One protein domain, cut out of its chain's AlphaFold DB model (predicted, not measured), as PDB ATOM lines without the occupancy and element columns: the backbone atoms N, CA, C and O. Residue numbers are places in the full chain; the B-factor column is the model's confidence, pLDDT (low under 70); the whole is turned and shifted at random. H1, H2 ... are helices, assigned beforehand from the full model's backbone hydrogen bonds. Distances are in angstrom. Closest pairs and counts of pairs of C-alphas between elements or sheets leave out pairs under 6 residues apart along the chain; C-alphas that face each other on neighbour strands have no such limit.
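AT A GLANCE: This is residues 120 to 168 of the 190 residues of an uncharacterized protein of Peniophora sp. CBMAI 1063 (UniProt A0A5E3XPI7). Two helices, H1 and then H2, follow one another end to end along a thin rod, with a looped link of nine residues between them. There is no shared core: the helices are apart, and most of each stands free. The printed part has 49 residues, with two named helices and no named strand, and its class is all helix. It is extended, with a radius of gyration of the C-alphas of 17.0 A and spans of 61 by 14 by 11 A.

HOW THE PARTS SIT: H1, residues 121 to 141, and H2, residues 151 to 168, are apart and joined by a short link. Residues 120 to 132, of which 121 to 132 belong to H1, stand free, and so do residues 154 to 168 of H2. In H2 every O i to N i+4 pair is within hydrogen-bond range; in H1, 16 of 17 are.

IN THESE COORDINATES: H1 runs 29.9 A, from C-alpha 121 at (-24.199, 16.217, -22.546) to C-alpha 141 at (2.726, 21.583, -10.794). H2 runs 25.8 A and ends at C-alpha 168, (33.014, 12.156, -8.736).

THE WHOLE: The C-alphas farthest apart, Val 120 and Leu 168, are 60.9 A apart. The printed part has no cut. pLDDT is under 70 at residues 120 to 130 and 144 to 151.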
ATOM      1  N   VAL A 120     -27.323  13.583 -23.015       50.16
ATOM      2  CA  VAL A 120     -26.079  12.989 -23.526       50.16
ATOM      3  C   VAL A 120     -24.898  13.936 -23.238       50.16
ATOM      4  O   VAL A 120     -23.733  13.575 -23.375       50.16
ATOM      5  N   THR A 121     -25.177  15.149 -22.761       51.66
ATOM      6  CA  THR A 121     -24.199  16.217 -22.546       51.66
ATOM      7  C   THR A 121     -23.458  16.148 -21.211       51.66
ATOM      8  O   THR A 121     -22.380  16.726 -21.115       51.66
ATOM      9  N   GLN A 122     -23.939  15.428 -20.189       49.78
ATOM     10  CA  GLN A 122     -23.242  15.402 -18.891       49.78
ATOM     11  C   GLN A 122     -21.995  14.505 -18.919       49.78
ATOM     12  O   GLN A 122     -20.938  14.911 -18.442       49.78
ATOM     13  N   ALA A 123     -22.059  13.348 -19.587       50.88
ATOM     14  CA  ALA A 123     -20.881  12.502 -19.808       50.88
ATOM     15  C   ALA A 123     -19.832  13.178 -20.712       50.88
ATOM     16  O   ALA A 123     -18.634  12.954 -20.546       50.88
ATOM     17  N   GLN A 124     -20.261  14.037 -21.646       52.09
ATOM     18  CA  GLN A 124     -19.346  14.837 -22.465       52.09
ATOM     19  C   GLN A 124     -18.722  15.997 -21.673       52.09
ATOM     20  O   GLN A 124     -17.521  16.216 -21.794       52.09
ATOM     21  N   ASN A 125     -19.483  16.676 -20.808       50.44
ATOM     22  CA  ASN A 125     -18.961  17.755 -19.959       50.44
ATOM     23  C   ASN A 125     -17.954  17.265 -18.908       50.44
ATOM     24  O   ASN A 125     -16.958  17.940 -18.663       50.44
ATOM     25  N   ILE A 126     -18.165  16.084 -18.312       52.25
ATOM     26  CA  ILE A 126     -17.190  15.498 -17.376       52.25
ATOM     27  C   ILE A 126     -15.887  15.171 -18.119       52.25
ATOM     28  O   ILE A 126     -14.814  15.547 -17.660       52.25
ATOM     29  N   ARG A 127     -15.963  14.568 -19.314       51.66
ATOM     30  CA  ARG A 127     -14.773  14.269 -20.132       51.66
ATOM     31  C   ARG A 127     -14.024  15.526 -20.592       51.66
ATOM     32  O   ARG A 127     -12.801  15.505 -20.651       51.66
ATOM     33  N   GLN A 128     -14.735  16.613 -20.898       56.75
ATOM     34  CA  GLN A 128     -14.116  17.887 -21.282       56.75
ATOM     35  C   GLN A 128     -13.462  18.607 -20.095       56.75
ATOM     36  O   GLN A 128     -12.407  19.217 -20.263       56.75
ATOM     37  N   ASN A 129     -14.042  18.511 -18.894       58.66
ATOM     38  CA  ASN A 129     -13.446  19.107 -17.698       58.66
ATOM     39  C   ASN A 129     -12.195  18.364 -17.225       58.66
ATOM     40  O   ASN A 129     -11.252  19.032 -16.817       58.66
ATOM     41  N   VAL A 130     -12.147  17.029 -17.341       64.38
ATOM     42  CA  VAL A 130     -10.967  16.239 -16.938       64.38
ATOM     43  C   VAL A 130      -9.723  16.671 -17.720       64.38
ATOM     44  O   VAL A 130      -8.727  17.045 -17.107       64.38
ATOM     45  N   ALA A 131      -9.816  16.763 -19.052       74.38
ATOM     46  CA  ALA A 131      -8.689  17.180 -19.892       74.38
ATOM     47  C   ALA A 131      -8.198  18.605 -19.567       74.38
ATOM     48  O   ALA A 131      -6.999  18.880 -19.575       74.38
ATOM     49  N   ARG A 132      -9.119  19.525 -19.246       76.69
ATOM     50  CA  ARG A 132      -8.762  20.895 -18.856       76.69
ATOM     51  C   ARG A 132      -8.109  20.940 -17.479       76.69
ATOM     52  O   ARG A 132      -7.131  21.659 -17.302       76.69
ATOM     53  N   SER A 133      -8.645  20.198 -16.511       74.25
ATOM     54  CA  SER A 133      -8.076  20.137 -15.165       74.25
ATOM     55  C   SER A 133      -6.700  19.477 -15.150       74.25
ATOM     56  O   SER A 133      -5.835  19.954 -14.424       74.25
ATOM     57  N   GLU A 134      -6.471  18.459 -15.986       76.75
ATOM     58  CA  GLU A 134      -5.161  17.819 -16.161       76.75
ATOM     59  C   GLU A 134      -4.141  18.799 -16.749       76.75
ATOM     60  O   GLU A 134      -3.065  18.954 -16.183       76.75
ATOM     61  N   ALA A 135      -4.505  19.547 -17.799       76.69
ATOM     62  CA  ALA A 135      -3.625  20.558 -18.392       76.69
ATOM     63  C   ALA A 135      -3.283  21.704 -17.420       76.69
ATOM     64  O   ALA A 135      -2.157  22.196 -17.401       76.69
ATOM     65  N   ILE A 136      -4.243  22.132 -16.590       80.31
ATOM     66  CA  ILE A 136      -4.001  23.147 -15.551       80.31
ATOM     67  C   ILE A 136      -3.075  22.591 -14.462       80.31
ATOM     68  O   ILE A 136      -2.154  23.286 -14.042       80.31
ATOM     69  N   PHE A 137      -3.289  21.349 -14.017       72.06
ATOM     70  CA  PHE A 137      -2.421  20.700 -13.029       72.06
ATOM     71  C   PHE A 137      -1.000  20.493 -13.556       72.06
ATOM     72  O   PHE A 137      -0.034  20.703 -12.824       72.06
ATOM     73  N   GLU A 138      -0.868  20.122 -14.826       77.38
ATOM     74  CA  GLU A 138       0.418  20.002 -15.499       77.38
ATOM     75  C   GLU A 138       1.124  21.356 -15.594       77.38
ATOM     76  O   GLU A 138       2.295  21.446 -15.253       77.38
ATOM     77  N   ALA A 139       0.423  22.429 -15.964       78.00
ATOM     78  CA  ALA A 139       1.024  23.759 -16.027       78.00
ATOM     79  C   ALA A 139       1.437  24.296 -14.644       78.00
ATOM     80  O   ALA A 139       2.467  24.953 -14.522       78.00
ATOM     81  N   LEU A 140       0.635  24.032 -13.605       78.12
ATOM     82  CA  LEU A 140       0.848  24.594 -12.269       78.12
ATOM     83  C   LEU A 140       1.874  23.804 -11.445       78.12
ATOM     84  O   LEU A 140       2.620  24.391 -10.667       78.12
ATOM     85  N   TYR A 141       1.905  22.481 -11.609       71.75
ATOM     86  CA  TYR A 141       2.726  21.583 -10.794       71.75
ATOM     87  C   TYR A 141       3.730  20.765 -11.602       71.75
ATOM     88  O   TYR A 141       4.495  20.001 -11.016       71.75
ATOM     89  N   GLY A 142       3.709  20.861 -12.934       70.75
ATOM     90  CA  GLY A 142       4.529  20.014 -13.791       70.75
ATOM     91  C   GLY A 142       4.242  18.538 -13.551       70.75
ATOM     92  O   GLY A 142       5.178  17.759 -13.496       70.75
ATOM     93  N   SER A 143       2.992  18.131 -13.299       73.19
ATOM     94  CA  SER A 143       2.642  16.727 -13.035       73.19
ATOM     95  C   SER A 143       1.344  16.364 -13.753       73.19
ATOM     96  O   SER A 143       0.334  17.037 -13.564       73.19
ATOM     97  N   SER A 144       1.349  15.291 -14.547       61.91
ATOM     98  CA  SER A 144       0.199  14.922 -15.385       61.91
ATOM     99  C   SER A 144      -0.843  14.046 -14.683       61.91
ATOM    100  O   SER A 144      -1.877  13.773 -15.270       61.91
ATOM    101  N   ASN A 145      -0.596  13.576 -13.450       61.78
ATOM    102  CA  ASN A 145      -1.488  12.623 -12.767       61.78
ATOM    103  C   ASN A 145      -1.356  12.617 -11.230       61.78
ATOM    104  O   ASN A 145      -1.376  11.553 -10.611       61.78
ATOM    105  N   GLY A 146      -1.145  13.781 -10.598       60.66
ATOM    106  CA  GLY A 146      -1.238  14.007  -9.138       60.66
ATOM    107  C   GLY A 146      -0.318  13.189  -8.209       60.66
ATOM    108  O   GLY A 146      -0.262  13.457  -7.014       60.66
ATOM    109  N   ARG A 147       0.394  12.178  -8.717       62.53
ATOM    110  CA  ARG A 147       1.248  11.253  -7.950       62.53
ATOM    111  C   ARG A 147       2.556  10.897  -8.648       62.53
ATOM    112  O   ARG A 147       3.404  10.260  -8.033       62.53
ATOM    113  N   LYS A 148       2.724  11.258  -9.923       64.25
ATOM    114  CA  LYS A 148       3.962  11.013 -10.670       64.25
ATOM    115  C   LYS A 148       4.576  12.363 -11.037       64.25
ATOM    116  O   LYS A 148       3.854  13.166 -11.632       64.25
ATOM    117  N   PRO A 149       5.846  12.627 -10.673       69.94
ATOM    118  CA  PRO A 149       6.525  13.846 -11.092       69.94
ATOM    119  C   PRO A 149       6.493  13.925 -12.617       69.94
ATOM    120  O   PRO A 149       6.620  12.900 -13.296       69.94
ATOM    121  N   GLY A 150       6.263  15.120 -13.156       68.12
ATOM    122  CA  GLY A 150       6.273  15.296 -14.597       68.12
ATOM    123  C   GLY A 150       7.633  14.999 -15.171       68.12
ATOM    124  O   GLY A 150       8.671  14.980 -14.506       68.12
ATOM    125  N   LEU A 151       7.586  14.731 -16.459       66.44
ATOM    126  CA  LEU A 151       8.711  14.193 -17.170       66.44
ATOM    127  C   LEU A 151       9.914  15.143 -17.203       66.44
ATOM    128  O   LEU A 151      11.045  14.680 -17.094       66.44
ATOM    129  N   GLU A 152       9.660  16.444 -17.318       73.44
ATOM    130  CA  GLU A 152      10.699  17.477 -17.305       73.44
ATOM    131  C   GLU A 152      11.500  17.435 -15.999       73.44
ATOM    132  O   GLU A 152      12.725  17.376 -16.025       73.44
ATOM    133  N   LEU A 153      10.811  17.312 -14.859       76.38
ATOM    134  CA  LEU A 153      11.444  17.217 -13.543       76.38
ATOM    135  C   LEU A 153      12.296  15.941 -13.410       76.38
ATOM    136  O   LEU A 153      13.377  15.949 -12.822       76.38
ATOM    137  N   VAL A 154      11.832  14.827 -13.983       80.12
ATOM    138  CA  VAL A 154      12.593  13.568 -14.000       80.12
ATOM    139  C   VAL A 154      13.834  13.689 -14.888       80.12
ATOM    140  O   VAL A 154      14.899  13.203 -14.519       80.12
ATOM    141  N   LEU A 155      13.734  14.354 -16.040       81.81
ATOM    142  CA  LEU A 155      14.876  14.565 -16.933       81.81
ATOM    143  C   LEU A 155      15.910  15.520 -16.326       81.81
ATOM    144  O   LEU A 155      17.106  15.246 -16.403       81.81
ATOM    145  N   GLU A 156      15.463  16.598 -15.687       81.44
ATOM    146  CA  GLU A 156      16.326  17.570 -15.014       81.44
ATOM    147  C   GLU A 156      17.085  16.940 -13.836       81.44
ATOM    148  O   GLU A 156      18.309  17.084 -13.711       81.44
ATOM    149  N   THR A 157      16.378  16.171 -12.999       83.75
ATOM    150  CA  THR A 157      16.996  15.448 -11.875       83.75
ATOM    151  C   THR A 157      17.959  14.366 -12.365       83.75
ATOM    152  O   THR A 157      19.035  14.190 -11.785       83.75
ATOM    153  N   TRP A 158      17.645  13.683 -13.469       86.00
ATOM    154  CA  TRP A 158      18.542  12.684 -14.046       86.00
ATOM    155  C   TRP A 158      19.801  13.308 -14.669       86.00
ATOM    156  O   TRP A 158      20.908  12.837 -14.415       86.00
ATOM    157  N   GLY A 159      19.677  14.414 -15.408       86.69
ATOM    158  CA  GLY A 159      20.835  15.130 -15.953       86.69
ATOM    159  C   GLY A 159      21.774  15.644 -14.858       86.69
ATOM    160  O   GLY A 159      22.992  15.505 -14.960       86.69
ATOM    161  N   SER A 160      21.205  16.169 -13.771       86.06
ATOM    162  CA  SER A 160      21.970  16.673 -12.623       86.06
ATOM    163  C   SER A 160      22.687  15.556 -11.861       86.06
ATOM    164  O   SER A 160      23.852  15.695 -11.493       86.06
ATOM    165  N   THR A 161      22.016  14.421 -11.646       85.56
ATOM    166  CA  THR A 161      22.627  13.257 -10.981       85.56
ATOM    167  C   THR A 161      23.708  12.603 -11.835       85.56
ATOM    168  O   THR A 161      24.732  12.200 -11.288       85.56
ATOM    169  N   SER A 162      23.529  12.555 -13.159       90.19
ATOM    170  CA  SER A 162      24.540  12.039 -14.089       90.19
ATOM    171  C   SER A 162      25.811  12.889 -14.078       90.19
ATOM    172  O   SER A 162      26.895  12.335 -13.935       90.19
ATOM    173  N   LYS A 163      25.687  14.224 -14.154       90.31
ATOM    174  CA  LYS A 163      26.840  15.139 -14.070       90.31
ATOM    175  C   LYS A 163      27.600  14.992 -12.755       90.31
ATOM    176  O   LYS A 163      28.815  14.877 -12.753       90.31
ATOM    177  N   ARG A 164      26.875  14.911 -11.636       88.62
ATOM    178  CA  ARG A 164      27.484  14.725 -10.311       88.62
ATOM    179  C   ARG A 164      28.245  13.400 -10.195       88.62
ATOM    180  O   ARG A 164      29.237  13.317  -9.481       88.62
ATOM    181  N   LEU A 165      27.765  12.355 -10.867       87.44
ATOM    182  CA  LEU A 165      28.449  11.063 -10.941       87.44
ATOM    183  C   LEU A 165      29.742  11.141 -11.760       87.44
ATOM    184  O   LEU A 165      30.726  10.513 -11.379       87.44
ATOM    185  N   GLU A 166      29.737  11.908 -12.848       88.19
ATOM    186  CA  GLU A 166      30.902  12.138 -13.709       88.19
ATOM    187  C   GLU A 166      31.977  12.968 -12.989       88.19
ATOM    188  O   GLU A 166      33.132  12.554 -12.937       88.19
ATOM    189  N   GLU A 167      31.588  14.042 -12.293       86.38
ATOM    190  CA  GLU A 167      32.496  14.843 -11.453       86.38
ATOM    191  C   GLU A 167      33.184  13.993 -10.370       86.38
ATOM    192  O   GLU A 167      34.392  14.093 -10.159       86.38
ATOM    193  N   LEU A 168      32.445  13.083  -9.723       84.25
ATOM    194  CA  LEU A 168      33.014  12.156  -8.736       84.25
ATOM    195  C   LEU A 168      33.956  11.113  -9.358       84.25
ATOM    196  O   LEU A 168      34.832  10.588  -8.665       84.25
TER     197      LEU A 168